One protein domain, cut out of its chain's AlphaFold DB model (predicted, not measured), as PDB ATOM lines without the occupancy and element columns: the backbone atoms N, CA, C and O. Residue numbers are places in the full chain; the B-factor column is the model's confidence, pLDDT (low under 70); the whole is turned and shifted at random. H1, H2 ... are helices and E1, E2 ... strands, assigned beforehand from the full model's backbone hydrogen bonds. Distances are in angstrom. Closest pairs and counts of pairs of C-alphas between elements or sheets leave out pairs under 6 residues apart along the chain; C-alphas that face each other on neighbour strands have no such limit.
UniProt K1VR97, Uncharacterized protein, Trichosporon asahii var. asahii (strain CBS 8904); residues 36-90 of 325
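What this domain is: This is residues 36 to 90 of the 325 residues of an uncharacterized protein of Trichosporon asahii var. asahii (strain CBS 8904) (UniProt K1VR97). What shape? A loose, open frame has H3 on one side, H1 and H2 on the other, E1 between; residues 61 to 73 join H2 to H3. What builds it? Mostly helix, the printed part has 55 residues, with E1, H1, H2 and H3 in order. The radius of gyration of the C-alphas is 13.2 A, the spans 32 by 24 by 19 A.

Where its parts are: Which helix is longest? H3, residues 74 to 89, runs 22.2 A from C-alpha 74 at (240.094, 180.924, 266.058). And the others? E1, residues 36 to 38, begins at (227.950, 181.853, 259.765). H1 is residues 39 to 48, H2 57 to 60.

How they stand to each other: What nears H3? Val 36 of E1 and Ala 80 have the closest C-alphas, 7.9 A apart. Do helices meet? They are apart; in H1 and H3 every O i to N i+4 pair is within hydrogen-bond range.

The domain as a whole: Any cut? The printed part has no cut. Where is confidence low? In 17 residues, among them 65 to 72, pLDDT is under 70.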
ATOM      1  N   VAL A  36     227.364 182.430 258.550       76.12
ATOM      2  CA  VAL A  36     227.950 181.853 259.765       76.12
ATOM      3  C   VAL A  36     226.854 181.672 260.813       76.12
ATOM      4  O   VAL A  36     226.204 182.629 261.211       76.12
ATOM      5  N   PHE A  37     226.659 180.441 261.279       80.69
ATOM      6  CA  PHE A  37     225.723 180.095 262.341       80.69
ATOM      7  C   PHE A  37     226.460 179.566 263.573       80.69
ATOM      8  O   PHE A  37     227.332 178.699 263.496       80.69
ATOM      9  N   SER A  38     226.044 180.005 264.758       82.94
ATOM     10  CA  SER A  38     226.373 179.270 265.982       82.94
ATOM     11  C   SER A  38     225.657 177.913 265.988       82.94
ATOM     12  O   SER A  38     224.606 177.752 265.362       82.94
ATOM     13  N   LYS A  39     226.174 176.926 266.739       80.81
ATOM     14  CA  LYS A  39     225.521 175.604 266.860       80.81
ATOM     15  C   LYS A  39     224.026 175.698 267.202       80.81
ATOM     16  O   LYS A  39     223.226 174.943 266.657       80.81
ATOM     17  N   ARG A  40     223.657 176.582 268.134       83.50
ATOM     18  CA  ARG A  40     222.264 176.739 268.588       83.50
ATOM     19  C   ARG A  40     221.401 177.402 267.515       83.50
ATOM     20  O   ARG A  40     220.334 176.882 267.213       83.50
ATOM     21  N   SER A  41     221.922 178.454 266.880       85.88
ATOM     22  CA  SER A  41     221.229 179.183 265.813       85.88
ATOM     23  C   SER A  41     220.973 178.307 264.581       85.88
ATOM     24  O   SER A  41     219.870 178.311 264.041       85.88
ATOM     25  N   LEU A  42     221.932 177.452 264.200       86.31
ATOM     26  CA  LEU A  42     221.737 176.489 263.111       86.31
ATOM     27  C   LEU A  42     220.581 175.516 263.402       86.31
ATOM     28  O   LEU A  42     219.782 175.220 262.519       86.31
ATOM     29  N   LEU A  43     220.477 175.014 264.637       87.19
ATOM     30  CA  LEU A  43     219.411 174.084 265.022       87.19
ATOM     31  C   LEU A  43     218.036 174.760 265.067       87.19
ATOM     32  O   LEU A  43     217.048 174.141 264.683       87.19
ATOM     33  N   GLU A  44     217.955 176.007 265.526       89.19
ATOM     34  CA  GLU A  44     216.711 176.788 265.514       89.19
ATOM     35  C   GLU A  44     216.243 177.088 264.089       89.19
ATOM     36  O   GLU A  44     215.064 176.913 263.783       89.19
ATOM     37  N   PHE A  45     217.174 177.427 263.198       88.88
ATOM     38  CA  PHE A  45     216.890 177.623 261.779       88.88
ATOM     39  C   PHE A  45     216.386 176.340 261.097       88.88
ATOM     40  O   PHE A  45     215.410 176.358 260.351       88.88
ATOM     41  N   LEU A  46     217.003 175.188 261.374       88.38
ATOM     42  CA  LEU A  46     216.535 173.917 260.813       88.38
ATOM     43  C   LEU A  46     215.145 173.535 261.347       88.38
ATOM     44  O   LEU A  46     214.306 173.058 260.583       88.38
ATOM     45  N   LYS A  47     214.860 173.828 262.623       88.81
ATOM     46  CA  LYS A  47     213.527 173.641 263.215       88.81
ATOM     47  C   LYS A  47     212.466 174.535 262.579       88.81
ATOM     48  O   LYS A  47     211.358 174.055 262.358       88.81
ATOM     49  N   SER A  48     212.779 175.795 262.263       90.44
ATOM     50  CA  SER A  48     211.827 176.684 261.578       90.44
ATOM     51  C   SER A  48     211.520 176.199 260.158       90.44
ATOM     52  O   SER A  48     210.385 176.314 259.703       90.44
ATOM     53  N   CYS A  49     212.485 175.541 259.510       90.12
ATOM     54  CA  CYS A  49     212.300 174.842 258.237       90.12
ATOM     55  C   CYS A  49     211.582 173.484 258.370       90.12
ATOM     56  O   CYS A  49     211.479 172.759 257.384       90.12
ATOM     57  N   GLN A  50     211.113 173.117 259.570       93.00
ATOM     58  CA  GLN A  50     210.476 171.830 259.879       93.00
ATOM     59  C   GLN A  50     211.398 170.611 259.665       93.00
ATOM     60  O   GLN A  50     210.931 169.481 259.536       93.00
ATOM     61  N   VAL A  51     212.721 170.815 259.676       85.19
ATOM     62  CA  VAL A  51     213.723 169.748 259.583       85.19
ATOM     63  C   VAL A  51     214.209 169.421 260.995       85.19
ATOM     64  O   VAL A  51     214.958 170.183 261.609       85.19
ATOM     65  N   SER A  52     213.795 168.275 261.542       84.94
ATOM     66  CA  SER A  52     214.288 167.832 262.849       84.94
ATOM     67  C   SER A  52     215.674 167.206 262.688       84.94
ATOM     68  O   SER A  52     215.796 166.108 262.148       84.94
ATOM     69  N   VAL A  53     216.718 167.888 263.154       82.38
ATOM     70  CA  VAL A  53     218.077 167.332 263.198       82.38
ATOM     71  C   VAL A  53     218.476 167.143 264.653       82.38
ATOM     72  O   VAL A  53     218.248 168.035 265.477       82.38
ATOM     73  N   ASN A  54     219.046 165.984 264.993       82.31
ATOM     74  CA  ASN A  54     219.519 165.757 266.350       82.31
ATOM     75  C   ASN A  54     220.648 166.734 266.705       82.31
ATOM     76  O   ASN A  54     221.414 167.206 265.869       82.31
ATOM     77  N   THR A  55     220.805 167.000 267.999       80.50
ATOM     78  CA  THR A  55     221.880 167.847 268.546       80.50
ATOM     79  C   THR A  55     223.291 167.275 268.320       80.50
ATOM     80  O   THR A  55     224.293 167.971 268.552       80.50
ATOM     81  N   ASN A  56     223.374 166.020 267.865       80.88
ATOM     82  CA  ASN A  56     224.592 165.319 267.487       80.88
ATOM     83  C   ASN A  56     225.010 165.680 266.049       80.88
ATOM     84  O   ASN A  56     224.299 165.414 265.085       80.88
ATOM     85  N   PHE A  57     226.215 166.234 265.890       70.25
ATOM     86  CA  PHE A  57     226.761 166.684 264.596       70.25
ATOM     87  C   PHE A  57     226.977 165.586 263.551       70.25
ATOM     88  O   PHE A  57     227.249 165.889 262.391       70.25
ATOM     89  N   THR A  58     226.860 164.322 263.942       80.50
ATOM     90  CA  THR A  58     227.026 163.163 263.061       80.50
ATOM     91  C   THR A  58     225.949 163.065 261.984       80.50
ATOM     92  O   THR A  58     226.160 162.393 260.978       80.50
ATOM     93  N   GLU A  59     224.801 163.714 262.179       77.94
ATOM     94  CA  GLU A  59     223.738 163.817 261.173       77.94
ATOM     95  C   GLU A  59     223.910 165.056 260.297       77.94
ATOM     96  O   GLU A  59     223.686 165.004 259.091       77.94
ATOM     97  N   ILE A  60     224.392 166.149 260.891       74.75
ATOM     98  CA  ILE A  60     224.656 167.410 260.192       74.75
ATOM     99  C   ILE A  60     225.765 167.214 259.146       74.75
ATOM    100  O   ILE A  60     225.664 167.729 258.038       74.75
ATOM    101  N   SER A  61     226.777 166.390 259.439       75.06
ATOM    102  CA  SER A  61     227.828 166.031 258.476       75.06
ATOM    103  C   SER A  61     227.353 165.158 257.308       75.06
ATOM    104  O   SER A  61     228.088 165.010 256.331       75.06
ATOM    105  N   LYS A  62     226.146 164.580 257.388       77.81
ATOM    106  CA  LYS A  62     225.520 163.807 256.301       77.81
ATOM    107  C   LYS A  62     224.650 164.668 255.390       77.81
ATOM    108  O   LYS A  62     224.133 164.152 254.400       77.81
ATOM    109  N   LEU A  63     224.465 165.950 255.714       70.62
ATOM    110  CA  LEU A  63     223.744 166.858 254.834       70.62
ATOM    111  C   LEU A  63     224.482 166.967 253.485       70.62
ATOM    112  O   LEU A  63     225.714 166.875 253.447       70.62
ATOM    113  N   PRO A  64     223.749 167.128 252.369       78.31
ATOM    114  CA  PRO A  64     224.347 167.252 251.047       78.31
ATOM    115  C   PRO A  64     225.457 168.311 251.019       78.31
ATOM    116  O   PRO A  64     225.343 169.346 251.673       78.31
ATOM    117  N   LYS A  65     226.503 168.070 250.212       63.09
ATOM    118  CA  LYS A  65     227.727 168.898 250.081       63.09
ATOM    119  C   LYS A  65     227.504 170.388 249.776       63.09
ATOM    120  O   LYS A  65     228.469 171.143 249.757       63.09
ATOM    121  N   TYR A  66     226.264 170.819 249.577       59.09
ATOM    122  CA  TYR A  66     225.867 172.222 249.471       59.09
ATOM    123  C   TYR A  66     226.009 173.007 250.782       59.09
ATOM    124  O   TYR A  66     225.584 174.151 250.820       59.09
ATOM    125  N   ALA A  67     226.548 172.406 251.846       65.06
ATOM    126  CA  ALA A  67     226.921 173.083 253.077       65.06
ATOM    127  C   ALA A  67     228.276 172.553 253.565       65.06
ATOM    128  O   ALA A  67     228.420 171.385 253.932       65.06
ATOM    129  N   THR A  68     229.301 173.404 253.567       63.44
ATOM    130  CA  THR A  68     230.625 173.037 254.079       63.44
ATOM    131  C   THR A  68     230.701 173.265 255.584       63.44
ATOM    132  O   THR A  68     230.989 174.371 256.033       63.44
ATOM    133  N   PHE A  69     230.506 172.212 256.375       64.88
ATOM    134  CA  PHE A  69     230.719 172.272 257.821       64.88
ATOM    135  C   PHE A  69     232.219 172.217 258.133       64.88
ATOM    136  O   PHE A  69     232.819 171.146 258.213       64.88
ATOM    137  N   GLY A  70     232.838 173.386 258.276       68.19
ATOM    138  CA  GLY A  70     234.232 173.531 258.692       68.19
ATOM    139  C   GLY A  70     234.347 174.102 260.102       68.19
ATOM    140  O   GLY A  70     233.561 174.965 260.491       68.19
ATOM    141  N   ARG A  71     235.359 173.664 260.861       64.12
ATOM    142  CA  ARG A  71     235.827 174.424 262.027       64.12
ATOM    143  C   ARG A  71     236.646 175.600 261.509       64.12
ATOM    144  O   ARG A  71     237.722 175.396 260.950       64.12
ATOM    145  N   LEU A  72     236.135 176.814 261.683       63.91
ATOM    146  CA  LEU A  72     236.914 178.020 261.427       63.91
ATOM    147  C   LEU A  72     238.087 178.097 262.412       63.91
ATOM    148  O   LEU A  72     237.970 177.710 263.579       63.91
ATOM    149  N   SER A  73     239.239 178.570 261.935       74.50
ATOM    150  CA  SER A  73     240.367 178.880 262.811       74.50
ATOM    151  C   SER A  73     239.961 180.005 263.765       74.50
ATOM    152  O   SER A  73     239.184 180.886 263.406       74.50
ATOM    153  N   LYS A  74     240.490 179.985 264.995       73.19
ATOM    154  CA  LYS A  74     240.094 180.924 266.058       73.19
ATOM    155  C   LYS A  74     240.156 182.395 265.608       73.19
ATOM    156  O   LYS A  74     239.274 183.161 265.962       73.19
ATOM    157  N   ALA A  75     241.150 182.745 264.788       74.25
ATOM    158  CA  ALA A  75     241.320 184.089 264.238       74.25
ATOM    159  C   ALA A  75     240.191 184.494 263.272       74.25
ATOM    160  O   ALA A  75     239.705 185.617 263.334       74.25
ATOM    161  N   ALA A  76     239.732 183.573 262.417       69.31
ATOM    162  CA  ALA A  76     238.619 183.835 261.506       69.31
ATOM    163  C   ALA A  76     237.279 183.914 262.254       69.31
ATOM    164  O   ALA A  76     236.416 184.709 261.891       69.31
ATOM    165  N   THR A  77     237.113 183.117 263.315       71.62
ATOM    166  CA  THR A  77     235.922 183.177 264.167       71.62
ATOM    167  C   THR A  77     235.836 184.500 264.925       71.62
ATOM    168  O   THR A  77     234.761 185.078 264.956       71.62
ATOM    169  N   ASP A  78     236.939 184.999 265.495       73.12
ATOM    170  CA  ASP A  78     236.940 186.300 266.190       73.12
ATOM    171  C   ASP A  78     236.618 187.455 265.236       73.12
ATOM    172  O   ASP A  78     235.843 188.334 265.595       73.12
ATOM    173  N   ALA A  79     237.142 187.432 264.005       75.38
ATOM    174  CA  ALA A  79     236.823 188.448 263.003       75.38
ATOM    175  C   ALA A  79     235.333 188.432 262.622       75.38
ATOM    176  O   ALA A  79     234.694 189.477 262.626       75.38
ATOM    177  N   ALA A  80     234.760 187.251 262.364       68.25
ATOM    178  CA  ALA A  80     233.346 187.122 262.008       68.25
ATOM    179  C   ALA A  80     232.401 187.446 263.177       68.25
ATOM    180  O   ALA A  80     231.338 188.018 262.969       68.25
ATOM    181  N   VAL A  81     232.772 187.082 264.410       73.50
ATOM    182  CA  VAL A  81     231.992 187.425 265.608       73.50
ATOM    183  C   VAL A  81     232.069 188.921 265.881       73.50
ATOM    184  O   VAL A  81     231.053 189.507 266.227       73.50
ATOM    185  N   ARG A  82     233.234 189.551 265.700       77.06
ATOM    186  CA  ARG A  82     233.371 191.003 265.829       77.06
ATOM    187  C   ARG A  82     232.510 191.736 264.801       77.06
ATOM    188  O   ARG A  82     231.806 192.652 265.188       77.06
ATOM    189  N   ASP A  83     232.502 191.278 263.553       69.25
ATOM    190  CA  ASP A  83     231.676 191.855 262.484       69.25
ATOM    191  C   ASP A  83     230.169 191.691 262.767       69.25
ATOM    192  O   ASP A  83     229.393 192.630 262.624       69.25
ATOM    193  N   LEU A  84     229.751 190.524 263.282       63.81
ATOM    194  CA  LEU A  84     228.377 190.286 263.746       63.81
ATOM    195  C   LEU A  84     227.988 191.173 264.936       63.81
ATOM    196  O   LEU A  84     226.877 191.687 264.962       63.81
ATOM    197  N   VAL A  85     228.883 191.351 265.910       70.12
ATOM    198  CA  VAL A  85     228.641 192.194 267.092       70.12
ATOM    199  C   VAL A  85     228.607 193.674 266.709       70.12
ATOM    200  O   VAL A  85     227.744 194.401 267.188       70.12
ATOM    201  N   ASP A  86     229.497 194.122 265.824       67.44
ATOM    202  CA  ASP A  86     229.516 195.502 265.334       67.44
ATOM    203  C   ASP A  86     228.267 195.795 264.473       67.44
ATOM    204  O   ASP A  86     227.698 196.882 264.577       67.44
ATOM    205  N   ALA A  87     227.769 194.813 263.710       61.41
ATOM    206  CA  ALA A  87     226.509 194.916 262.971       61.41
ATOM    207  C   ALA A  87     225.256 194.848 263.872       61.41
ATOM    208  O   ALA A  87     224.270 195.521 263.587       61.41
ATOM    209  N   GLU A  88     225.285 194.081 264.968       59.66
ATOM    210  CA  GLU A  88     224.192 194.010 265.956       59.66
ATOM    211  C   GLU A  88     224.088 195.300 266.793       59.66
ATOM    212  O   GLU A  88     222.998 195.704 267.187       59.66
ATOM    213  N   ILE A  89     225.207 195.994 267.024       53.94
ATOM    214  CA  ILE A  89     225.234 197.286 267.733       53.94
ATOM    215  C   ILE A  89     224.799 198.451 266.821       53.94
ATOM    216  O   ILE A  89     224.417 199.510 267.319       53.94
ATOM    217  N   ALA A  90     224.827 198.276 265.499       49.03
ATOM    218  CA  ALA A  90     224.498 199.322 264.532       49.03
ATOM    219  C   ALA A  90     222.991 199.485 264.242       49.03
ATOM    220  O   ALA A  90     222.644 200.267 263.358       49.03
TER     221      ALA A  90